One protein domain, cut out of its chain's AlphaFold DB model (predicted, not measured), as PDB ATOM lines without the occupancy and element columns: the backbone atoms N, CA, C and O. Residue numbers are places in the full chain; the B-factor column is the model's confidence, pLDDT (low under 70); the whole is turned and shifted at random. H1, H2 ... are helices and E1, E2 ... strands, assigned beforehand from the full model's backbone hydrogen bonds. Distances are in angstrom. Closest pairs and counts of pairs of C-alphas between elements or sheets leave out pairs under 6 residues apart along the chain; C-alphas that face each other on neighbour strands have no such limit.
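AT A GLANCE: This is residues 2 to 172 of the 172 residues of an uncharacterized protein of Acidobacteriia bacterium (UniProt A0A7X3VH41). A small two-stranded sheet, E1 and E2, has H2 and H8 near it and makes one part of the model; in the other part H3, H5 and H7 form a row with H5 in the middle, and H4 and H6 sit by the end of H5 where it begins. The two long links on either side of H3 run between these parts, and H8 comes back to the sheet after H7; residues 2 to 7, which include H1, stick out as a short arm. The printed part has 171 residues with eight named helices and two named strands, in the order H1 E1 H2 E2 H3 H4 H5 H6 H7 H8; the sheet's order is E1, E2, parallel, and the class is mostly helix. The whole is compact, with a radius of gyration of the C-alphas of 16.5 A and spans of 45 by 35 by 35 A.

IN THESE COORDINATES: E1 is residues 11 to 18, 16.4 A from first to last C-alpha, and bends by 90 degrees at residue 15; C-alpha 11 is at (162.807, 137.450, 137.852). E2 is residues 39 to 43, 11.7 A long. H2 is residues 26 to 34, and H8 is residues 160 to 170, 15.6 A long, ending with C-alpha 170 at (156.264, 153.556, 130.904). H3 is residues 58 to 70, 19.4 A; H5, the longest helix, is residues 101 to 117, 24.2 A, beginning with C-alpha 101 at (157.911, 120.861, 113.036); H7 is residues 139 to 150, 16.1 A. The short helices are H1, residues 2 to 5, H4, residues 90 to 96, and H6, residues 128 to 134.

HOW THE PARTS SIT: E1 and E2 are parallel neighbours, with 7 degrees between their directions; N 12 and O 39, 3.1 A, and N 41 and O 12, 2.8 A, are within hydrogen-bond range. E1, H2 and E2 form a strand-helix-strand unit, two parallel neighbour strands with a helix between them in the chain, and its crossover is right-handed. H2 and E2 are near each other, with 6 pairs of C-alphas within 10 A. The closest C-alphas of E2 and H8 are those of Trp 39 and Ala 164, 6.3 A apart. Residues 81 to 82 pair in parallel with residues 39 to 40 of E2, and antiparallel with residues 74 to 75. H3 and H5 touch, closest at the C-alphas of Val 65 and Ala 111, 5.2 A, the same way at a steep tilt of 44 degrees. H5 and H7 touch, closest at the C-alphas of Leu 105 and Ala 140, 5.9 A, the same way at a shallow tilt of 24 degrees. H4 and H6 touch, closest at the C-alphas of Asp 90 and Leu 131, 6.1 A, about perpendicular at 76 degrees. H4 and H5 are close but not clearly touching, with the C-alphas of Ala 93 and Phe 104 the closest, 6.5 A apart. H3 and H7 are apart, as are H5 and H8. Every O i to N i+4 pair is within hydrogen-bond range in H2, H5, H7 and H8, against 6 of 9 in H3, 2 of 3 in H4 and 2 of 3 in H6; H1 is too short for such a pair.

THE WHOLE: The C-alphas of Ala 3 and Pro 58 are the two farthest apart, at 47.9 A. The printed part has no cut and ends at residue 172, the chain's last residue. The links from E2 to H3, residues 44 to 57, and from H3 to H4, residues 71 to 89, are long. Residues 2 to 7 stand free. The mean pLDDT of the printed part is 96.4, and residue 172 is the one printed residue under 70.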
ATOM      1  N   LYS A   2     172.286 131.561 143.262       87.75
ATOM      2  CA  LYS A   2     173.361 132.229 144.024       87.75
ATOM      3  C   LYS A   2     174.446 131.297 144.586       87.75
ATOM      4  O   LYS A   2     175.612 131.484 144.282       87.75
ATOM      5  N   ALA A   3     174.071 130.251 145.326       91.69
ATOM      6  CA  ALA A   3     175.049 129.353 145.957       91.69
ATOM      7  C   ALA A   3     175.858 128.486 144.970       91.69
ATOM      8  O   ALA A   3     176.981 128.110 145.275       91.69
ATOM      9  N   ARG A   4     175.292 128.148 143.802       94.12
ATOM     10  CA  ARG A   4     175.923 127.233 142.827       94.12
ATOM     11  C   ARG A   4     176.576 127.946 141.645       94.12
ATOM     12  O   ARG A   4     177.522 127.421 141.083       94.12
ATOM     13  N   LEU A   5     176.031 129.092 141.244       93.38
ATOM     14  CA  LEU A   5     176.414 129.828 140.035       93.38
ATOM     15  C   LEU A   5     176.848 131.270 140.339       93.38
ATOM     16  O   LEU A   5     177.217 131.984 139.419       93.38
ATOM     17  N   GLY A   6     176.735 131.747 141.585       93.50
ATOM     18  CA  GLY A   6     177.024 133.145 141.936       93.50
ATOM     19  C   GLY A   6     176.001 134.164 141.413       93.50
ATOM     20  O   GLY A   6     176.177 135.359 141.617       93.50
ATOM     21  N   ILE A   7     174.918 133.711 140.770       90.88
ATOM     22  CA  ILE A   7     173.925 134.575 140.112       90.88
ATOM     23  C   ILE A   7     172.718 134.815 141.024       90.88
ATOM     24  O   ILE A   7     172.089 133.863 141.506       90.88
ATOM     25  N   THR A   8     172.352 136.084 141.201       90.19
ATOM     26  CA  THR A   8     171.064 136.490 141.779       90.19
ATOM     27  C   THR A   8     170.053 136.652 140.641       90.19
ATOM     28  O   THR A   8     170.267 137.505 139.785       90.19
ATOM     29  N   PRO A   9     168.993 135.829 140.575       89.88
ATOM     30  CA  PRO A   9     167.992 135.939 139.519       89.88
ATOM     31  C   PRO A   9     167.169 137.221 139.675       89.88
ATOM     32  O   PRO A   9     166.735 137.552 140.774       89.88
ATOM     33  N   ASP A  10     166.926 137.915 138.566       88.19
ATOM     34  CA  ASP A  10     166.166 139.172 138.559       88.19
ATOM     35  C   ASP A  10     164.645 138.979 138.433       88.19
ATOM     36  O   ASP A  10     163.870 139.892 138.739       88.19
ATOM     37  N   GLY A  11     164.214 137.794 137.999       95.19
ATOM     38  CA  GLY A  11     162.807 137.450 137.852       95.19
ATOM     39  C   GLY A  11     162.518 135.972 138.043       95.19
ATOM     40  O   GLY A  11     163.418 135.150 138.234       95.19
ATOM     41  N   PHE A  12     161.228 135.659 138.019       96.31
ATOM     42  CA  PHE A  12     160.697 134.340 138.336       96.31
ATOM     43  C   PHE A  12     159.753 133.864 137.231       96.31
ATOM     44  O   PHE A  12     158.896 134.622 136.795       96.31
ATOM     45  N   ARG A  13     159.859 132.606 136.797       96.44
ATOM     46  CA  ARG A  13     158.909 131.995 135.856       96.44
ATOM     47  C   ARG A  13     158.157 130.861 136.541       96.44
ATOM     48  O   ARG A  13     158.781 129.984 137.135       96.44
ATOM     49  N   THR A  14     156.828 130.875 136.470       94.88
ATOM     50  CA  THR A  14     156.005 129.821 137.081       94.88
ATOM     51  C   THR A  14     156.058 128.544 136.240       94.88
ATOM     52  O   THR A  14     156.059 128.643 135.012       94.88
ATOM     53  N   PRO A  15     156.005 127.346 136.845       90.56
ATOM     54  CA  PRO A  15     155.769 126.117 136.093       90.56
ATOM     55  C   PRO A  15     154.411 126.152 135.374       90.56
ATOM     56  O   PRO A  15     153.406 126.508 135.984       90.56
ATOM     57  N   GLY A  16     154.375 125.782 134.090       85.69
ATOM     58  CA  GLY A  16     153.147 125.593 133.296       85.69
ATOM     59  C   GLY A  16     152.391 126.863 132.878       85.69
ATOM     60  O   GLY A  16     151.738 126.849 131.840       85.69
ATOM     61  N   GLY A  17     152.508 127.951 133.640       93.19
ATOM     62  CA  GLY A  17     151.765 129.189 133.407       93.19
ATOM     63  C   GLY A  17     150.300 129.099 133.849       93.19
ATOM     64  O   GLY A  17     149.686 128.034 133.890       93.19
ATOM     65  N   PHE A  18     149.724 130.245 134.200       95.62
ATOM     66  CA  PHE A  18     148.347 130.377 134.666       95.62
ATOM     67  C   PHE A  18     147.560 131.293 133.730       95.62
ATOM     68  O   PHE A  18     148.065 132.333 133.311       95.62
ATOM     69  N   ALA A  19     146.290 130.975 133.462       93.94
ATOM     70  CA  ALA A  19     145.449 131.771 132.557       93.94
ATOM     71  C   ALA A  19     145.350 133.257 132.964       93.94
ATOM     72  O   ALA A  19     145.267 134.140 132.113       93.94
ATOM     73  N   HIS A  20     145.403 133.541 134.268       95.00
ATOM     74  CA  HIS A  20     145.290 134.893 134.821       95.00
ATOM     75  C   HIS A  20     146.580 135.386 135.497       95.00
ATOM     76  O   HIS A  20     146.555 136.406 136.190       95.00
ATOM     77  N   GLY A  21     147.700 134.673 135.320       97.06
ATOM     78  CA  GLY A  21     148.937 134.948 136.053       97.06
ATOM     79  C   GLY A  21     148.702 134.952 137.566       97.06
ATOM     80  O   GLY A  21     148.088 134.036 138.110       97.06
ATOM     81  N   LEU A  22     149.156 136.013 138.234       97.69
ATOM     82  CA  LEU A  22     148.970 136.251 139.669       97.69
ATOM     83  C   LEU A  22     147.833 137.240 139.971       97.69
ATOM     84  O   LEU A  22     147.780 137.813 141.064       97.69
ATOM     85  N   SER A  23     146.924 137.477 139.022       96.62
ATOM     86  CA  SER A  23     145.756 138.336 139.250       96.62
ATOM     87  C   SER A  23     144.911 137.792 140.407       96.62
ATOM     88  O   SER A  23     144.673 136.591 140.503       96.62
ATOM     89  N   GLY A  24     144.490 138.670 141.319       96.50
ATOM     90  CA  GLY A  24     143.785 138.268 142.544       96.50
ATOM     91  C   GLY A  24     144.674 137.628 143.620       96.50
ATOM     92  O   GLY A  24     144.153 137.210 144.649       96.50
ATOM     93  N   ARG A  25     146.000 137.575 143.421       97.50
ATOM     94  CA  ARG A  25     146.980 137.045 144.389       97.50
ATOM     95  C   ARG A  25     148.023 138.089 144.814       97.50
ATOM     96  O   ARG A  25     149.220 137.883 144.594       97.50
ATOM     97  N   PRO A  26     147.607 139.226 145.413       97.81
ATOM     98  CA  PRO A  26     148.544 140.253 145.879       97.81
ATOM     99  C   PRO A  26     149.504 139.729 146.955       97.81
ATOM    100  O   PRO A  26     150.619 140.226 147.072       97.81
ATOM    101  N   ASP A  27     149.097 138.696 147.696       98.19
ATOM    102  CA  ASP A  27     149.923 137.966 148.656       98.19
ATOM    103  C   ASP A  27     151.147 137.323 147.986       98.19
ATOM    104  O   ASP A  27     152.276 137.520 148.430       98.19
ATOM    105  N   VAL A  28     150.945 136.622 146.865       97.94
ATOM    106  CA  VAL A  28     152.038 135.989 146.105       97.94
ATOM    107  C   VAL A  28     152.881 137.041 145.392       97.94
ATOM    108  O   VAL A  28     154.104 136.925 145.348       97.94
ATOM    109  N   GLN A  29     152.249 138.092 144.865       98.19
ATOM    110  CA  GLN A  29     152.976 139.202 144.250       98.19
ATOM    111  C   GLN A  29     153.925 139.868 145.258       98.19
ATOM    112  O   GLN A  29     155.091 140.099 144.941       98.19
ATOM    113  N   ARG A  30     153.450 140.133 146.486       98.25
ATOM    114  CA  ARG A  30     154.268 140.709 147.562       98.25
ATOM    115  C   ARG A  30     155.374 139.752 147.994       98.25
ATOM    116  O   ARG A  30     156.512 140.188 148.084       98.25
ATOM    117  N   LEU A  31     155.077 138.460 148.149       97.94
ATOM    118  CA  LEU A  31     156.094 137.449 148.446       97.94
ATOM    119  C   LEU A  31     157.246 137.478 147.428       97.94
ATOM    120  O   LEU A  31     158.410 137.446 147.816       97.94
ATOM    121  N   LEU A  32     156.947 137.553 146.126       97.44
ATOM    122  CA  LEU A  32     157.983 137.620 145.089       97.44
ATOM    123  C   LEU A  32     158.816 138.907 145.183       97.44
ATOM    124  O   LEU A  32     160.040 138.842 145.047       97.44
ATOM    125  N   LEU A  33     158.177 140.048 145.447       96.81
ATOM    126  CA  LEU A  33     158.868 141.323 145.659       96.81
ATOM    127  C   LEU A  33     159.780 141.283 146.892       96.81
ATOM    128  O   LEU A  33     160.929 141.712 146.808       96.81
ATOM    129  N   ASP A  34     159.304 140.725 148.006       97.00
ATOM    130  CA  ASP A  34     160.056 140.607 149.262       97.00
ATOM    131  C   ASP A  34     161.270 139.673 149.113       97.00
ATOM    132  O   ASP A  34     162.312 139.882 149.733       97.00
ATOM    133  N   LEU A  35     161.173 138.674 148.228       95.00
ATOM    134  CA  LEU A  35     162.291 137.814 147.821       95.00
ATOM    135  C   LEU A  35     163.270 138.498 146.846       95.00
ATOM    136  O   LEU A  35     164.301 137.915 146.501       95.00
ATOM    137  N   GLY A  36     162.974 139.725 146.413       94.31
ATOM    138  CA  GLY A  36     163.826 140.551 145.559       94.31
ATOM    139  C   GLY A  36     163.581 140.405 144.054       94.31
ATOM    140  O   GLY A  36     164.325 140.996 143.266       94.31
ATOM    141  N   PHE A  37     162.561 139.655 143.628       96.50
ATOM    142  CA  PHE A  37     162.212 139.555 142.210       96.50
ATOM    143  C   PHE A  37     161.521 140.829 141.734       96.50
ATOM    144  O   PHE A  37     160.623 141.353 142.389       96.50
ATOM    145  N   ARG A  38     161.916 141.323 140.556       94.44
ATOM    146  CA  ARG A  38     161.352 142.559 139.985       94.44
ATOM    147  C   ARG A  38     160.276 142.304 138.940       94.44
ATOM    148  O   ARG A  38     159.492 143.201 138.634       94.44
ATOM    149  N   TRP A  39     160.251 141.100 138.389       98.00
ATOM    150  CA  TRP A  39     159.260 140.673 137.417       98.00
ATOM    151  C   TRP A  39     158.967 139.181 137.563       98.00
ATOM    152  O   TRP A  39     159.791 138.404 138.056       98.00
ATOM    153  N   VAL A  40     157.778 138.793 137.121       98.25
ATOM    154  CA  VAL A  40     157.312 137.415 137.029       98.25
ATOM    155  C   VAL A  40     156.872 137.125 135.598       98.25
ATOM    156  O   VAL A  40     156.365 138.003 134.915       98.25
ATOM    157  N   SER A  41     157.087 135.897 135.140       98.06
ATOM    158  CA  SER A  41     156.504 135.344 133.922       98.06
ATOM    159  C   SER A  41     155.630 134.168 134.330       98.06
ATOM    160  O   SER A  41     156.101 133.047 134.534       98.06
ATOM    161  N   GLY A  42     154.366 134.466 134.596       97.19
ATOM    162  CA  GLY A  42     153.390 133.556 135.170       97.19
ATOM    163  C   GLY A  42     152.082 133.472 134.398       97.19
ATOM    164  O   GLY A  42     151.387 132.466 134.510       97.19
ATOM    165  N   LYS A  43     151.734 134.485 133.600       98.25
ATOM    166  CA  LYS A  43     150.539 134.443 132.748       98.25
ATOM    167  C   LYS A  43     150.814 133.667 131.455       98.25
ATOM    168  O   LYS A  43     151.758 133.996 130.751       98.25
ATOM    169  N   TYR A  44     149.958 132.705 131.108       97.50
ATOM    170  CA  TYR A  44     149.914 132.066 129.783       97.50
ATOM    171  C   TYR A  44     148.492 132.217 129.218       97.50
ATOM    172  O   TYR A  44     147.575 131.559 129.725       97.50
ATOM    173  N   PRO A  45     148.261 133.121 128.244       96.62
ATOM    174  CA  PRO A  45     146.946 133.309 127.639       96.62
ATOM    175  C   PRO A  45     146.407 132.026 127.008       96.62
ATOM    176  O   PRO A  45     147.155 131.205 126.474       96.62
ATOM    177  N   ARG A  46     145.086 131.854 127.066       94.75
ATOM    178  CA  ARG A  46     144.426 130.717 126.421       94.75
ATOM    179  C   ARG A  46     144.403 130.928 124.910       94.75
ATOM    180  O   ARG A  46     144.204 132.040 124.440       94.75
ATOM    181  N   HIS A  47     144.535 129.839 124.169       93.81
ATOM    182  CA  HIS A  47     144.329 129.799 122.726       93.81
ATOM    183  C   HIS A  47     143.548 128.532 122.365       93.81
ATOM    184  O   HIS A  47     143.422 127.616 123.181       93.81
ATOM    185  N   ALA A  48     142.997 128.492 121.152       93.00
ATOM    186  CA  ALA A  48     142.348 127.293 120.641       93.00
ATOM    187  C   ALA A  48     143.370 126.156 120.480       93.00
ATOM    188  O   ALA A  48     144.535 126.409 120.165       93.00
ATOM    189  N   MET A  49     142.914 124.924 120.694       90.31
ATOM    190  CA  MET A  49     143.709 123.711 120.504       90.31
ATOM    191  C   MET A  49     143.306 123.032 119.199       90.31
ATOM    192  O   MET A  49     142.115 123.006 118.872       90.31
ATOM    193  N   ALA A  50     144.274 122.476 118.472       90.69
ATOM    194  CA  ALA A  50     143.982 121.590 117.352       90.69
ATOM    195  C   ALA A  50     143.582 120.189 117.848       90.69
ATOM    196  O   ALA A  50     143.773 119.826 119.013       90.69
ATOM    197  N   GLU A  51     143.037 119.375 116.947       94.81
ATOM    198  CA  GLU A  51     142.924 117.940 117.194       94.81
ATOM    199  C   GLU A  51     144.326 117.307 117.234       94.81
ATOM    200  O   GLU A  51     145.212 117.656 116.454       94.81
ATOM    201  N   ILE A  52     144.537 116.372 118.163       97.50
ATOM    202  CA  ILE A  52     145.850 115.763 118.398       97.50
ATOM    203  C   ILE A  52     146.340 115.043 117.134       97.50
ATOM    204  O   ILE A  52     145.707 114.110 116.650       97.50
ATOM    205  N   GLY A  53     147.525 115.420 116.651       97.12
ATOM    206  CA  GLY A  53     148.170 114.839 115.474       97.12
ATOM    207  C   GLY A  53     147.611 115.328 114.136       97.12
ATOM    208  O   GLY A  53     148.057 114.847 113.091       97.12
ATOM    209  N   VAL A  54     146.672 116.275 114.152       97.25
ATOM    210  CA  VAL A  54     146.072 116.872 112.955       97.25
ATOM    211  C   VAL A  54     146.713 118.228 112.680       97.25
ATOM    212  O   VAL A  54     147.065 118.966 113.599       97.25
ATOM    213  N   GLU A  55     146.882 118.552 111.397       97.12
ATOM    214  CA  GLU A  55     147.414 119.850 110.988       97.12
ATOM    215  C   GLU A  55     146.501 120.985 111.476       97.12
ATOM    216  O   GLU A  55     145.288 120.932 111.241       97.12
ATOM    217  N   PRO A  56     147.045 122.023 112.133       97.25
ATOM    218  CA  PRO A  56     146.243 123.146 112.590       97.25
ATOM    219  C   PRO A  56     145.605 123.869 111.405       97.25
ATOM    220  O   PRO A  56     146.284 124.306 110.475       97.25
ATOM    221  N   GLY A  57     144.283 124.021 111.450       97.00
ATOM    222  CA  GLY A  57     143.566 124.839 110.479       97.00
ATOM    223  C   GLY A  57     143.823 126.341 110.681       97.00
ATOM    224  O   GLY A  57     144.311 126.752 111.739       97.00
ATOM    225  N   PRO A  58     143.424 127.192 109.715       97.44
ATOM    226  CA  PRO A  58     143.590 128.646 109.805       97.44
ATOM    227  C   PRO A  58     143.062 129.250 111.112       97.44
ATOM    228  O   PRO A  58     143.746 130.052 111.736       97.44
ATOM    229  N   SER A  59     141.904 128.786 111.594       97.44
ATOM    230  CA  SER A  59     141.297 129.274 112.838       97.44
ATOM    231  C   SER A  59     142.148 129.022 114.087       97.44
ATOM    232  O   SER A  59     142.092 129.816 115.025       97.44
ATOM    233  N   ILE A  60     142.949 127.951 114.114       98.06
ATOM    234  CA  ILE A  60     143.861 127.666 115.229       98.06
ATOM    235  C   ILE A  60     145.042 128.634 115.200       98.06
ATOM    236  O   ILE A  60     145.360 129.243 116.221       98.06
ATOM    237  N   TYR A  61     145.652 128.835 114.028       98.44
ATOM    238  CA  TYR A  61     146.729 129.813 113.875       98.44
ATOM    239  C   TYR A  61     146.263 131.231 114.216       98.44
ATOM    240  O   TYR A  61     146.950 131.935 114.954       98.44
ATOM    241  N   ASP A  62     145.084 131.631 113.742       98.25
ATOM    242  CA  ASP A  62     144.520 132.954 114.013       98.25
ATOM    243  C   ASP A  62     144.243 133.144 115.511       98.25
ATOM    244  O   ASP A  62     144.536 134.205 116.062       98.25
ATOM    245  N   ALA A  63     143.762 132.106 116.205       98.12
ATOM    246  CA  ALA A  63     143.571 132.146 117.654       98.12
ATOM    247  C   ALA A  63     144.898 132.281 118.425       98.12
ATOM    248  O   ALA A  63     144.961 133.013 119.414       98.12
ATOM    249  N   ILE A  64     145.969 131.615 117.978       98.25
ATOM    250  CA  ILE A  64     147.311 131.740 118.576       98.25
ATOM    251  C   ILE A  64     147.870 133.155 118.381       98.25
ATOM    252  O   ILE A  64     148.458 133.723 119.305       98.25
ATOM    253  N   VAL A  65     147.673 133.742 117.196       98.38
ATOM    254  CA  VAL A  65     148.075 135.126 116.910       98.38
ATOM    255  C   VAL A  65     147.263 136.110 117.751       98.38
ATOM    256  O   VAL A  65     147.839 136.991 118.383       98.38
ATOM    257  N   ALA A  66     145.942 135.939 117.832       98.06
ATOM    258  CA  ALA A  66     145.077 136.798 118.640       98.06
ATOM    259  C   ALA A  66     145.485 136.798 120.124       98.06
ATOM    260  O   ALA A  66     145.522 137.850 120.764       98.06
ATOM    261  N   ALA A  67     145.880 135.637 120.655       98.12
ATOM    262  CA  ALA A  67     146.335 135.502 122.035       98.12
ATOM    263  C   ALA A  67     147.646 136.263 122.339       98.12
ATOM    264  O   ALA A  67     147.933 136.525 123.509       98.12
ATOM    265  N   GLN A  68     148.416 136.692 121.326       98.31
ATOM    266  CA  GLN A  68     149.594 137.542 121.544       98.31
ATOM    267  C   GLN A  68     149.232 138.898 122.148       98.31
ATOM    268  O   GLN A  68     149.991 139.423 122.963       98.31
ATOM    269  N   ALA A  69     148.065 139.454 121.813       97.75
ATOM    270  CA  ALA A  69     147.607 140.717 122.387       97.75
ATOM    271  C   ALA A  69     147.397 140.613 123.909       97.75
ATOM    272  O   ALA A  69     147.684 141.548 124.652       97.75
ATOM    273  N   GLU A  70     146.969 139.446 124.393       96.31
ATOM    274  CA  GLU A  70     146.840 139.169 125.826       96.31
ATOM    275  C   GLU A  70     148.164 138.783 126.498       96.31
ATOM    276  O   GLU A  70     148.246 138.783 127.735       96.31
ATOM    277  N   ALA A  71     149.183 138.459 125.697       97.62
ATOM    278  CA  ALA A  71     150.524 138.095 126.136       97.62
ATOM    279  C   ALA A  71     151.450 139.314 126.333       97.62
ATOM    280  O   ALA A  71     152.668 139.167 126.378       97.62
ATOM    281  N   GLN A  72     150.898 140.528 126.446       98.25
ATOM    282  CA  GLN A  72     151.706 141.738 126.585       98.25
ATOM    283  C   GLN A  72     152.045 142.063 128.048       98.25
ATOM    284  O   GLN A  72     151.193 141.897 128.926       98.25
ATOM    285  N   PRO A  73     153.278 142.519 128.336       98.25
ATOM    286  CA  PRO A  73     153.696 142.854 129.693       98.25
ATOM    287  C   PRO A  73     152.870 143.963 130.344       98.25
ATOM    288  O   PRO A  73     152.455 144.913 129.684       98.25
ATOM    289  N   PHE A  74     152.702 143.885 131.663       97.88
ATOM    290  CA  PHE A  74     151.999 144.904 132.449       97.88
ATOM    291  C   PHE A  74     152.507 144.952 133.896       97.88
ATOM    292  O   PHE A  74     153.279 144.097 134.328       97.88
ATOM    293  N   VAL A  75     152.081 145.959 134.660       98.19
ATOM    294  CA  VAL A  75     152.439 146.116 136.077       98.19
ATOM    295  C   VAL A  75     151.223 145.805 136.943       98.19
ATOM    296  O   VAL A  75     150.157 146.390 136.764       98.19
ATOM    297  N   TYR A  76     151.367 144.875 137.887       97.81
ATOM    298  CA  TYR A  76     150.349 144.643 138.909       97.81
ATOM    299  C   TYR A  76     150.224 145.859 139.841       97.81
ATOM    300  O   TYR A  76     151.211 146.564 140.047       97.81
ATOM    301  N   PRO A  77     149.080 146.064 140.526       96.38
ATOM    302  CA  PRO A  77     148.931 147.149 141.503       96.38
ATOM    303  C   PRO A  77     149.988 147.158 142.623       96.38
ATOM    304  O   PRO A  77     150.267 148.195 143.212       96.38
ATOM    305  N   THR A  78     150.596 146.006 142.920       96.94
ATOM    306  CA  THR A  78     151.689 145.869 143.900       96.94
ATOM    307  C   THR A  78     153.043 146.384 143.397       96.94
ATOM    308  O   THR A  78     153.984 146.472 144.184       96.94
ATOM    309  N   GLY A  79     153.162 146.708 142.105       96.31
ATOM    310  CA  GLY A  79     154.398 147.128 141.442       96.31
ATOM    311  C   GLY A  79     155.210 145.985 140.821       96.31
ATOM    312  O   GLY A  79     156.195 146.254 140.131       96.31
ATOM    313  N   LEU A  80     154.812 144.722 141.026       97.75
ATOM    314  CA  LEU A  80     155.424 143.577 140.350       97.75
ATOM    315  C   LEU A  80     155.080 143.608 138.853       97.75
ATOM    316  O   LEU A  80     153.915 143.748 138.488       97.75
ATOM    317  N   VAL A  81     156.078 143.444 137.986       98.38
ATOM    318  CA  VAL A  81     155.855 143.361 136.535       98.38
ATOM    319  C   VAL A  81     155.486 141.932 136.146       98.38
ATOM    320  O   VAL A  81     156.207 141.005 136.500       98.38
ATOM    321  N   GLU A  82     154.413 141.752 135.387       98.38
ATOM    322  CA  GLU A  82     154.103 140.512 134.678       98.38
ATOM    323  C   GLU A  82     154.661 140.594 133.255       98.38
ATOM    324  O   GLU A  82     154.400 141.558 132.535       98.38
ATOM    325  N   ILE A  83     155.402 139.571 132.840       98.25
ATOM    326  CA  ILE A  83     155.781 139.325 131.448       98.25
ATOM    327  C   ILE A  83     155.109 138.017 131.031       98.25
ATOM    328  O   ILE A  83     155.656 136.935 131.290       98.25
ATOM    329  N   PRO A  84     153.909 138.091 130.432       98.19
ATOM    330  CA  PRO A  84     153.211 136.903 129.993       98.19
ATOM    331  C   PRO A  84     154.025 136.102 128.978       98.19
ATOM    332  O   PRO A  84     154.840 136.627 128.224       98.19
ATOM    333  N   MET A  85     153.757 134.811 128.977       97.88
ATOM    334  CA  MET A  85     154.289 133.833 128.052       97.88
ATOM    335  C   MET A  85     153.523 133.912 126.723       97.88
ATOM    336  O   MET A  85     152.292 133.853 126.732       97.88
ATOM    337  N   SER A  86     154.221 134.009 125.590       98.06
ATOM    338  CA  SER A  86     153.594 134.002 124.264       98.06
ATOM    339  C   SER A  86     153.173 132.589 123.832       98.06
ATOM    340  O   SER A  86     154.025 131.707 123.709       98.06
ATOM    341  N   PRO A  87     151.886 132.336 123.544       97.00
ATOM    342  CA  PRO A  87     151.486 131.072 122.936       97.00
ATOM    343  C   PRO A  87     151.957 130.987 121.470       97.00
ATOM    344  O   PRO A  87     152.217 131.993 120.828       97.00
ATOM    345  N   ILE A  88     152.091 129.821 120.857       97.44
ATOM    346  CA  ILE A  88     152.045 128.485 121.446       97.44
ATOM    347  C   ILE A  88     153.456 128.061 121.896       97.44
ATOM    348  O   ILE A  88     154.438 128.339 121.212       97.44
ATOM    349  N   SER A  89     153.569 127.369 123.034       96.81
ATOM    350  CA  SER A  89     154.845 126.766 123.467       96.81
ATOM    351  C   SER A  89     155.149 125.448 122.745       96.81
ATOM    352  O   SER A  89     154.233 124.736 122.330       96.81
ATOM    353  N   ASP A  90     156.422 125.056 122.708       97.19
ATOM    354  CA  ASP A  90     156.860 123.762 122.166       97.19
ATOM    355  C   ASP A  90     156.221 122.544 122.868       97.19
ATOM    356  O   ASP A  90     155.930 121.539 122.228       97.19
ATOM    357  N   VAL A  91     155.957 122.617 124.175       96.31
ATOM    358  CA  VAL A  91     155.266 121.556 124.925       96.31
ATOM    359  C   VAL A  91     153.819 121.418 124.458       96.31
ATOM    360  O   VAL A  91     153.358 120.301 124.229       96.31
ATOM    361  N   TRP A  92     153.110 122.533 124.279       96.00
ATOM    362  CA  TRP A  92     151.739 122.500 123.769       96.00
ATOM    363  C   TRP A  92     151.691 121.954 122.340       96.00
ATOM    364  O   TRP A  92     150.963 120.996 122.086       96.00
ATOM    365  N   ALA A  93     152.532 122.479 121.447       97.56
ATOM    366  CA  ALA A  93     152.573 122.037 120.058       97.56
ATOM    367  C   ALA A  93     152.994 120.561 119.934       97.56
ATOM    368  O   ALA A  93     152.274 119.749 119.358       97.56
ATOM    369  N   PHE A  94     154.140 120.173 120.497       97.81
ATOM    370  CA  PHE A  94     154.724 118.855 120.241       97.81
ATOM    371  C   PHE A  94     154.263 117.771 121.211       97.81
ATOM    372  O   PHE A  94     153.977 116.653 120.789       97.81
ATOM    373  N   ARG A  95     154.199 118.059 122.515       95.44
ATOM    374  CA  ARG A  95     153.873 117.030 123.515       95.44
ATOM    375  C   ARG A  95     152.370 116.813 123.640       95.44
ATOM    376  O   ARG A  95     151.944 115.664 123.721       95.44
ATOM    377  N   ASN A  96     151.590 117.891 123.654       95.44
ATOM    378  CA  ASN A  96     150.148 117.798 123.874       95.44
ATOM    379  C   ASN A  96     149.402 117.548 122.560       95.44
ATOM    380  O   ASN A  96     148.607 116.614 122.486       95.44
ATOM    381  N   GLU A  97     149.694 118.330 121.520       96.75
ATOM    382  CA  GLU A  97     148.964 118.257 120.248       96.75
ATOM    383  C   GLU A  97     149.689 117.460 119.153       96.75
ATOM    384  O   GLU A  97     149.107 117.203 118.104       96.75
ATOM    385  N   ARG A  98     150.923 116.993 119.393       97.50
ATOM    386  CA  ARG A  98     151.705 116.153 118.459       97.50
ATOM    387  C   ARG A  98     151.904 116.783 117.077       97.50
ATOM    388  O   ARG A  98     151.869 116.088 116.060       97.50
ATOM    389  N   TRP A  99     152.112 118.095 117.039       98.19
ATOM    390  CA  TRP A  99     152.356 118.817 115.796       98.19
ATOM    391  C   TRP A  99     153.656 118.376 115.122       98.19
ATOM    392  O   TRP A  99     154.624 117.982 115.774       98.19
ATOM    393  N   LYS A 100     153.698 118.505 113.795       98.50
ATOM    394  CA  LYS A 100     154.945 118.441 113.026       98.50
ATOM    395  C   LYS A 100     155.720 119.752 113.169       98.50
ATOM    396  O   LYS A 100     155.130 120.806 113.404       98.50
ATOM    397  N   LEU A 101     157.037 119.689 112.964       98.62
ATOM    398  CA  LEU A 101     157.911 120.861 113.036       98.62
ATOM    399  C   LEU A 101     157.432 121.999 112.126       98.62
ATOM    400  O   LEU A 101     157.333 123.130 112.583       98.62
ATOM    401  N   ASP A 102     157.068 121.712 110.875       98.75
ATOM    402  CA  ASP A 102     156.661 122.763 109.933       98.75
ATOM    403  C   ASP A 102     155.384 123.502 110.376       98.75
ATOM    404  O   ASP A 102     155.275 124.709 110.172       98.75
ATOM    405  N   TRP A 103     154.458 122.825 111.065       98.62
ATOM    406  CA  TRP A 103     153.259 123.456 111.633       98.62
ATOM    407  C   TRP A 103     153.615 124.386 112.798       98.62
ATOM    408  O   TRP A 103     153.097 125.497 112.913       98.62
ATOM    409  N   PHE A 104     154.557 123.966 113.645       98.62
ATOM    410  CA  PHE A 104     155.084 124.816 114.710       98.62
ATOM    411  C   PHE A 104     155.820 126.037 114.142       98.62
ATOM    412  O   PHE A 104     155.567 127.157 114.580       98.62
ATOM    413  N   LEU A 105     156.668 125.853 113.125       98.81
ATOM    414  CA  LEU A 105     157.373 126.952 112.457       98.81
ATOM    415  C   LEU A 105     156.406 127.967 111.840       98.81
ATOM    416  O   LEU A 105     156.674 129.166 111.897       98.81
ATOM    417  N   GLU A 106     155.279 127.514 111.291       98.81
ATOM    418  CA  GLU A 106     154.240 128.406 110.778       98.81
ATOM    419  C   GLU A 106     153.582 129.227 111.899       98.81
ATOM    420  O   GLU A 106     153.457 130.449 111.773       98.81
ATOM    421  N   ALA A 107     153.246 128.610 113.038       98.56
ATOM    422  CA  ALA A 107     152.730 129.347 114.194       98.56
ATOM    423  C   ALA A 107     153.735 130.389 114.713       98.56
ATOM    424  O   ALA A 107     153.356 131.537 114.960       98.56
ATOM    425  N   ILE A 108     155.019 130.026 114.816       98.81
ATOM    426  CA  ILE A 108     156.086 130.952 115.224       98.81
ATOM    427  C   ILE A 108     156.232 132.095 114.219       98.81
ATOM    428  O   ILE A 108     156.272 133.258 114.622       98.81
ATOM    429  N   ARG A 109     156.249 131.802 112.911       98.88
ATOM    430  CA  ARG A 109     156.335 132.824 111.859       98.88
ATOM    431  C   ARG A 109     155.216 133.848 112.002       98.88
ATOM    432  O   ARG A 109     155.493 135.048 111.970       98.88
ATOM    433  N   ARG A 110     153.974 133.389 112.173       98.81
ATOM    434  CA  ARG A 110     152.797 134.259 112.304       98.81
ATOM    435  C   ARG A 110     152.842 135.103 113.571       98.81
ATOM    436  O   ARG A 110     152.674 136.316 113.489       98.81
ATOM    437  N   ALA A 111     153.115 134.488 114.721       98.75
ATOM    438  CA  ALA A 111     153.146 135.187 116.003       98.75
ATOM    439  C   ALA A 111     154.264 136.242 116.065       98.75
ATOM    440  O   ALA A 111     154.027 137.373 116.487       98.75
ATOM    441  N   VAL A 112     155.464 135.908 115.579       98.81
ATOM    442  CA  VAL A 112     156.600 136.842 115.527       98.81
ATOM    443  C   VAL A 112     156.335 137.972 114.535       98.81
ATOM    444  O   VAL A 112     156.583 139.128 114.861       98.81
ATOM    445  N   THR A 113     155.798 137.666 113.349       98.81
ATOM    446  CA  THR A 113     155.436 138.694 112.357       98.81
ATOM    447  C   THR A 113     154.423 139.675 112.940       98.81
ATOM    448  O   THR A 113     154.658 140.881 112.902       98.81
ATOM    449  N   TRP A 114     153.366 139.169 113.583       98.75
ATOM    450  CA  TRP A 114     152.388 140.008 114.272       98.75
ATOM    451  C   TRP A 114     153.043 140.877 115.353       98.75
ATOM    452  O   TRP A 114     152.769 142.075 115.431       98.75
ATOM    453  N   ALA A 115     153.945 140.311 116.162       98.69
ATOM    454  CA  ALA A 115     154.610 141.061 117.222       98.69
ATOM    455  C   ALA A 115     155.476 142.202 116.668       98.69
ATOM    456  O   ALA A 115     155.453 143.313 117.196       98.69
ATOM    457  N   ILE A 116     156.183 141.958 115.564       98.69
ATOM    458  CA  ILE A 116     156.979 142.972 114.863       98.69
ATOM    459  C   ILE A 116     156.077 144.091 114.329       98.69
ATOM    460  O   ILE A 116     156.358 145.270 114.551       98.69
ATOM    461  N   GLU A 117     154.988 143.739 113.644       98.44
ATOM    462  CA  GLU A 117     154.048 144.702 113.057       98.44
ATOM    463  C   GLU A 117     153.386 145.590 114.116       98.44
ATOM    464  O   GLU A 117     153.191 146.785 113.894       98.44
ATOM    465  N   ASN A 118     153.114 145.028 115.295       98.38
ATOM    466  CA  ASN A 118     152.433 145.716 116.390       98.38
ATOM    467  C   ASN A 118     153.392 146.327 117.427       98.38
ATOM    468  O   ASN A 118     152.933 146.868 118.432       98.38
ATOM    469  N   ARG A 119     154.716 146.263 117.205       96.88
ATOM    470  CA  ARG A 119     155.750 146.684 118.178       96.88
ATOM    471  C   ARG A 119     155.539 146.066 119.569       96.88
ATOM    472  O   ARG A 119     155.744 146.718 120.595       96.88
ATOM    473  N   ALA A 120     155.105 144.814 119.574       98.06
ATOM    474  CA  ALA A 120     154.738 144.038 120.744       98.06
ATOM    475  C   ALA A 120     155.890 143.127 121.202       98.06
ATOM    476  O   ALA A 120     156.937 143.026 120.560       98.06
ATOM    477  N   VAL A 121     155.696 142.462 122.340       98.38
ATOM    478  CA  VAL A 121     156.616 141.456 122.879       98.38
ATOM    479  C   VAL A 121     156.187 140.061 122.429       98.38
ATOM    480  O   VAL A 121     155.005 139.724 122.496       98.38
ATOM    481  N   PHE A 122     157.170 139.258 122.016       98.62
ATOM    482  CA  PHE A 122     157.043 137.819 121.805       98.62
ATOM    483  C   PHE A 122     158.088 137.084 122.659       98.62
ATOM    484  O   PHE A 122     159.290 137.233 122.435       98.62
ATOM    485  N   ASP A 123     157.638 136.312 123.648       97.56
ATOM    486  CA  ASP A 123     158.482 135.483 124.519       97.56
ATOM    487  C   ASP A 123     158.509 134.047 123.985       97.56
ATOM    488  O   ASP A 123     157.549 133.304 124.150       97.56
ATOM    489  N   PHE A 124     159.594 133.644 123.319       97.75
ATOM    490  CA  PHE A 124     159.692 132.308 122.726       97.75
ATOM    491  C   PHE A 124     159.836 131.216 123.799       97.75
ATOM    492  O   PHE A 124     160.924 130.976 124.333       97.75
ATOM    493  N   LEU A 125     158.736 130.520 124.098       95.31
ATOM    494  CA  LEU A 125     158.715 129.434 125.077       95.31
ATOM    495  C   LEU A 125     159.172 128.115 124.476       95.31
ATOM    496  O   LEU A 125     158.432 127.444 123.752       95.31
ATOM    497  N   SER A 126     160.379 127.723 124.865       95.81
ATOM    498  CA  SER A 126     160.963 126.446 124.493       95.81
ATOM    499  C   SER A 126     161.670 125.764 125.658       95.81
ATOM    500  O   SER A 126     162.128 126.394 126.615       95.81
ATOM    501  N   HIS A 127     161.760 124.445 125.557       96.88
ATOM    502  CA  HIS A 127     162.403 123.563 126.509       96.88
ATOM    503  C   HIS A 127     163.445 122.738 125.757       96.88
ATOM    504  O   HIS A 127     163.078 122.047 124.805       96.88
ATOM    505  N   PRO A 128     164.716 122.698 126.198       95.56
ATOM    506  CA  PRO A 128     165.742 121.901 125.524       95.56
ATOM    507  C   PRO A 128     165.328 120.438 125.314       95.56
ATOM    508  O   PRO A 128     165.556 119.878 124.254       95.56
ATOM    509  N   SER A 129     164.634 119.837 126.284       94.88
ATOM    510  CA  SER A 129     164.156 118.451 126.202       94.88
ATOM    511  C   SER A 129     163.011 118.210 125.211       94.88
ATOM    512  O   SER A 129     162.658 117.058 124.982       94.88
ATOM    513  N   CYS A 130     162.354 119.261 124.717       96.81
ATOM    514  CA  CYS A 130     161.235 119.160 123.779       96.81
ATOM    515  C   CYS A 130     161.657 119.711 122.417       96.81
ATOM    516  O   CYS A 130     161.676 118.963 121.443       96.81
ATOM    517  N   LEU A 131     162.105 120.971 122.371       97.12
ATOM    518  CA  LEU A 131     162.529 121.621 121.138       97.12
ATOM    519  C   LEU A 131     163.656 120.857 120.437       97.12
ATOM    520  O   LEU A 131     163.492 120.532 119.275       97.12
ATOM    521  N   TYR A 132     164.749 120.492 121.117       97.25
ATOM    522  CA  TYR A 132     165.873 119.812 120.448       97.25
ATOM    523  C   TYR A 132     165.486 118.441 119.869       97.25
ATOM    524  O   TYR A 132     166.013 118.028 118.843       97.25
ATOM    525  N   ALA A 133     164.547 117.738 120.508       97.19
ATOM    526  CA  ALA A 133     164.071 116.449 120.012       97.19
ATOM    527  C   ALA A 133     163.252 116.587 118.717       97.19
ATOM    528  O   ALA A 133     163.254 115.674 117.896       97.19
ATOM    529  N   MET A 134     162.557 117.715 118.545       98.00
ATOM    530  CA  MET A 134     161.648 117.962 117.421       98.00
ATOM    531  C   MET A 134     162.255 118.855 116.333       98.00
ATOM    532  O   MET A 134     161.840 118.778 115.180       98.00
ATOM    533  N   ASP A 135     163.229 119.684 116.699       98.31
ATOM    534  CA  ASP A 135     163.927 120.675 115.882       98.31
ATOM    535  C   ASP A 135     165.443 120.645 116.186       98.31
ATOM    536  O   ASP A 135     165.993 121.588 116.765       98.31
ATOM    537  N   PRO A 136     166.143 119.541 115.853       97.94
ATOM    538  CA  PRO A 136     167.563 119.374 116.179       97.94
ATOM    539  C   PRO A 136     168.478 120.356 115.434       97.94
ATOM    540  O   PRO A 136     169.618 120.566 115.845       97.94
ATOM    541  N   GLU A 137     167.979 120.954 114.353       98.19
ATOM    542  CA  GLU A 137     168.678 121.933 113.517       98.19
ATOM    543  C   GLU A 137     168.375 123.384 113.929       98.19
ATOM    544  O   GLU A 137     168.868 124.311 113.300       98.19
ATOM    545  N   PHE A 138     167.592 123.598 114.995       97.81
ATOM    546  CA  PHE A 138     167.232 124.924 115.513       97.81
ATOM    547  C   PHE A 138     166.520 125.837 114.497       97.81
ATOM    548  O   PHE A 138     166.615 127.068 114.591       97.81
ATOM    549  N   ARG A 139     165.744 125.264 113.568       98.75
ATOM    550  CA  ARG A 139     165.010 125.993 112.519       98.75
ATOM    551  C   ARG A 139     164.085 127.068 113.094       98.75
ATOM    552  O   ARG A 139     163.924 128.125 112.485       98.75
ATOM    553  N   ALA A 140     163.493 126.847 114.271       98.62
ATOM    554  CA  ALA A 140     162.650 127.838 114.941       98.62
ATOM    555  C   ALA A 140     163.452 129.057 115.423       98.62
ATOM    556  O   ALA A 140     162.999 130.193 115.285       98.62
ATOM    557  N   ILE A 141     164.659 128.837 115.954       98.44
ATOM    558  CA  ILE A 141     165.544 129.914 116.412       98.44
ATOM    559  C   ILE A 141     166.064 130.703 115.209       98.44
ATOM    560  O   ILE A 141     166.013 131.934 115.217       98.44
ATOM    561  N   GLU A 142     166.515 130.010 114.161       98.75
ATOM    562  CA  GLU A 142     166.978 130.644 112.924       98.75
ATOM    563  C   GLU A 142     165.885 131.506 112.289       98.75
ATOM    564  O   GLU A 142     166.140 132.660 111.939       98.75
ATOM    565  N   LEU A 143     164.653 130.992 112.224       98.88
ATOM    566  CA  LEU A 143     163.487 131.725 111.739       98.88
ATOM    567  C   LEU A 143     163.261 133.030 112.517       98.88
ATOM    568  O   LEU A 143     163.089 134.085 111.905       98.88
ATOM    569  N   ILE A 144     163.269 132.982 113.853       98.81
ATOM    570  CA  ILE A 144     163.069 134.173 114.696       98.81
ATOM    571  C   ILE A 144     164.180 135.200 114.441       98.81
ATOM    572  O   ILE A 144     163.895 136.375 114.191       98.81
ATOM    573  N   CYS A 145     165.441 134.762 114.454       98.81
ATOM    574  CA  CYS A 145     166.594 135.616 114.176       98.81
ATOM    575  C   CYS A 145     166.503 136.262 112.787       98.81
ATOM    576  O   CYS A 145     166.789 137.451 112.627       98.81
ATOM    577  N   GLU A 146     166.075 135.502 111.777       98.81
ATOM    578  CA  GLU A 146     165.910 135.996 110.417       98.81
ATOM    579  C   GLU A 146     164.800 137.051 110.318       98.81
ATOM    580  O   GLU A 146     165.017 138.096 109.700       98.81
ATOM    581  N   LEU A 147     163.641 136.812 110.941       98.81
ATOM    582  CA  LEU A 147     162.517 137.756 110.956       98.81
ATOM    583  C   LEU A 147     162.894 139.072 111.642       98.81
ATOM    584  O   LEU A 147     162.599 140.145 111.109       98.81
ATOM    585  N   VAL A 148     163.599 139.007 112.777       98.62
ATOM    586  CA  VAL A 148     164.097 140.202 113.475       98.62
ATOM    587  C   VAL A 148     165.101 140.950 112.601       98.62
ATOM    588  O   VAL A 148     164.925 142.141 112.355       98.62
ATOM    589  N   ARG A 149     166.099 140.256 112.039       98.56
ATOM    590  CA  ARG A 149     167.111 140.865 111.158       98.56
ATOM    591  C   ARG A 149     166.487 141.544 109.938       98.56
ATOM    592  O   ARG A 149     166.859 142.666 109.604       98.56
ATOM    593  N   LYS A 150     165.531 140.885 109.274       98.44
ATOM    594  CA  LYS A 150     164.804 141.434 108.114       98.44
ATOM    595  C   LYS A 150     163.953 142.652 108.467       98.44
ATOM    596  O   LYS A 150     163.626 143.439 107.585       98.44
ATOM    597  N   SER A 151     163.598 142.813 109.736       98.12
ATOM    598  CA  SER A 151     162.737 143.898 110.200       98.12
ATOM    599  C   SER A 151     163.485 145.189 110.520       98.12
ATOM    600  O   SER A 151     162.828 146.182 110.836       98.12
ATOM    601  N   GLY A 152     164.816 145.200 110.387       97.00
ATOM    602  CA  GLY A 152     165.642 146.382 110.607       97.00
ATOM    603  C   GLY A 152     165.558 146.860 112.054       97.00
ATOM    604  O   GLY A 152     165.784 146.094 112.983       97.00
ATOM    605  N   ASP A 153     165.210 148.126 112.245       96.75
ATOM    606  CA  ASP A 153     165.071 148.772 113.553       96.75
ATOM    607  C   ASP A 153     163.705 148.540 114.225       96.75
ATOM    608  O   ASP A 153     163.484 148.968 115.359       96.75
ATOM    609  N   ARG A 154     162.775 147.846 113.554       97.44
ATOM    610  CA  ARG A 154     161.416 147.617 114.073       97.44
ATOM    611  C   ARG A 154     161.351 146.566 115.180       97.44
ATOM    612  O   ARG A 154     160.354 146.523 115.897       97.44
ATOM    613  N   ALA A 155     162.377 145.729 115.322       98.12
ATOM    614  CA  ALA A 155     162.424 144.659 116.312       98.12
ATOM    615  C   ALA A 155     163.851 144.392 116.799       98.12
ATOM    616  O   ALA A 155     164.821 144.638 116.088       98.12
ATOM    617  N   ALA A 156     163.976 143.853 118.011       98.19
ATOM    618  CA  ALA A 156     165.253 143.464 118.593       98.19
ATOM    619  C   ALA A 156     165.090 142.211 119.459       98.19
ATOM    620  O   ALA A 156     164.073 142.046 120.132       98.19
ATOM    621  N   LEU A 157     166.118 141.363 119.474       98.50
ATOM    622  CA  LEU A 157     166.241 140.288 120.457       98.50
ATOM    623  C   LEU A 157     166.761 140.882 121.765       98.50
ATOM    624  O   LEU A 157     167.790 141.559 121.778       98.50
ATOM    625  N   VAL A 158     166.036 140.654 122.854       97.75
ATOM    626  CA  VAL A 158     166.329 141.226 124.172       97.75
ATOM    627  C   VAL A 158     166.085 140.192 125.262       97.75
ATOM    628  O   VAL A 158     165.373 139.211 125.053       97.75
ATOM    629  N   ASP A 159     166.652 140.423 126.443       96.25
ATOM    630  CA  ASP A 159     166.307 139.644 127.625       96.25
ATOM    631  C   ASP A 159     165.002 140.145 128.285       96.25
ATOM    632  O   ASP A 159     164.514 141.258 128.050       96.25
ATOM    633  N   LEU A 160     164.435 139.316 129.165       96.31
ATOM    634  CA  LEU A 160     163.225 139.660 129.921       96.31
ATOM    635  C   LEU A 160     163.461 140.822 130.904       96.31
ATOM    636  O   LEU A 160     162.535 141.565 131.230       96.31
ATOM    637  N   ASN A 161     164.706 141.041 131.335       96.38
ATOM    638  CA  ASN A 161     165.069 142.165 132.197       96.38
ATOM    639  C   ASN A 161     164.884 143.513 131.491       96.38
ATOM    640  O   ASN A 161     164.420 144.481 132.096       96.38
ATOM    641  N   GLN A 162     165.244 143.597 130.214       97.44
ATOM    642  CA  GLN A 162     165.079 144.783 129.391       97.44
ATOM    643  C   GLN A 162     163.600 145.094 129.168       97.44
ATOM    644  O   GLN A 162     163.210 146.256 129.291       97.44
ATOM    645  N   ILE A 163     162.777 144.067 128.941       97.44
ATOM    646  CA  ILE A 163     161.319 144.208 128.868       97.44
ATOM    647  C   ILE A 163     160.776 144.748 130.197       97.44
ATOM    648  O   ILE A 163     160.120 145.790 130.207       97.44
ATOM    649  N   ALA A 164     161.123 144.124 131.329       97.38
ATOM    650  CA  ALA A 164     160.672 144.565 132.650       97.38
ATOM    651  C   ALA A 164     161.039 146.029 132.948       97.38
ATOM    652  O   ALA A 164     160.215 146.793 133.452       97.38
ATOM    653  N   ARG A 165     162.271 146.444 132.616       96.38
ATOM    654  CA  ARG A 165     162.722 147.836 132.784       96.38
ATOM    655  C   ARG A 165     161.893 148.808 131.947       96.38
ATOM    656  O   ARG A 165     161.481 149.840 132.470       96.38
ATOM    657  N   ARG A 166     161.633 148.478 130.677       95.69
ATOM    658  CA  ARG A 166     160.856 149.330 129.764       95.69
ATOM    659  C   ARG A 166     159.420 149.515 130.244       95.69
ATOM    660  O   ARG A 166     158.941 150.641 130.278       95.69
ATOM    661  N   VAL A 167     158.771 148.433 130.667       95.31
ATOM    662  CA  VAL A 167     157.380 148.454 131.154       95.31
ATOM    663  C   VAL A 167     157.253 149.307 132.414       95.31
ATOM    664  O   VAL A 167     156.349 150.136 132.516       95.31
ATOM    665  N   ARG A 168     158.200 149.177 133.353       91.69
ATOM    666  CA  ARG A 168     158.231 150.031 134.552       91.69
ATOM    667  C   ARG A 168     158.429 151.501 134.210       91.69
ATOM    668  O   ARG A 168     157.746 152.331 134.790       91.69
ATOM    669  N   ALA A 169     159.324 151.817 133.275       90.94
ATOM    670  CA  ALA A 169     159.578 153.197 132.862       90.94
ATOM    671  C   ALA A 169     158.373 153.855 132.166       90.94
ATOM    672  O   ALA A 169     158.247 155.068 132.207       90.94
ATOM    673  N   GLN A 170     157.498 153.068 131.534       85.69
ATOM    674  CA  GLN A 170     156.264 153.556 130.904       85.69
ATOM    675  C   GLN A 170     155.093 153.711 131.886       85.69
ATOM    676  O   GLN A 170     154.101 154.346 131.547       85.69
ATOM    677  N   SER A 171     155.192 153.096 133.068       75.88
ATOM    678  CA  SER A 171     154.142 153.091 134.096       75.88
ATOM    679  C   SER A 171     154.431 154.055 135.257       75.88
ATOM    680  O   SER A 171     153.654 154.097 136.209       75.88
ATOM    681  N   ALA A 172     155.569 154.754 135.205       60.56
ATOM    682  CA  ALA A 172     156.013 155.764 136.164       60.56
ATOM    683  C   ALA A 172     155.708 157.167 135.627       60.56
ATOM    684  O   ALA A 172     155.335 158.024 136.455       60.56
TER     685      ALA A 172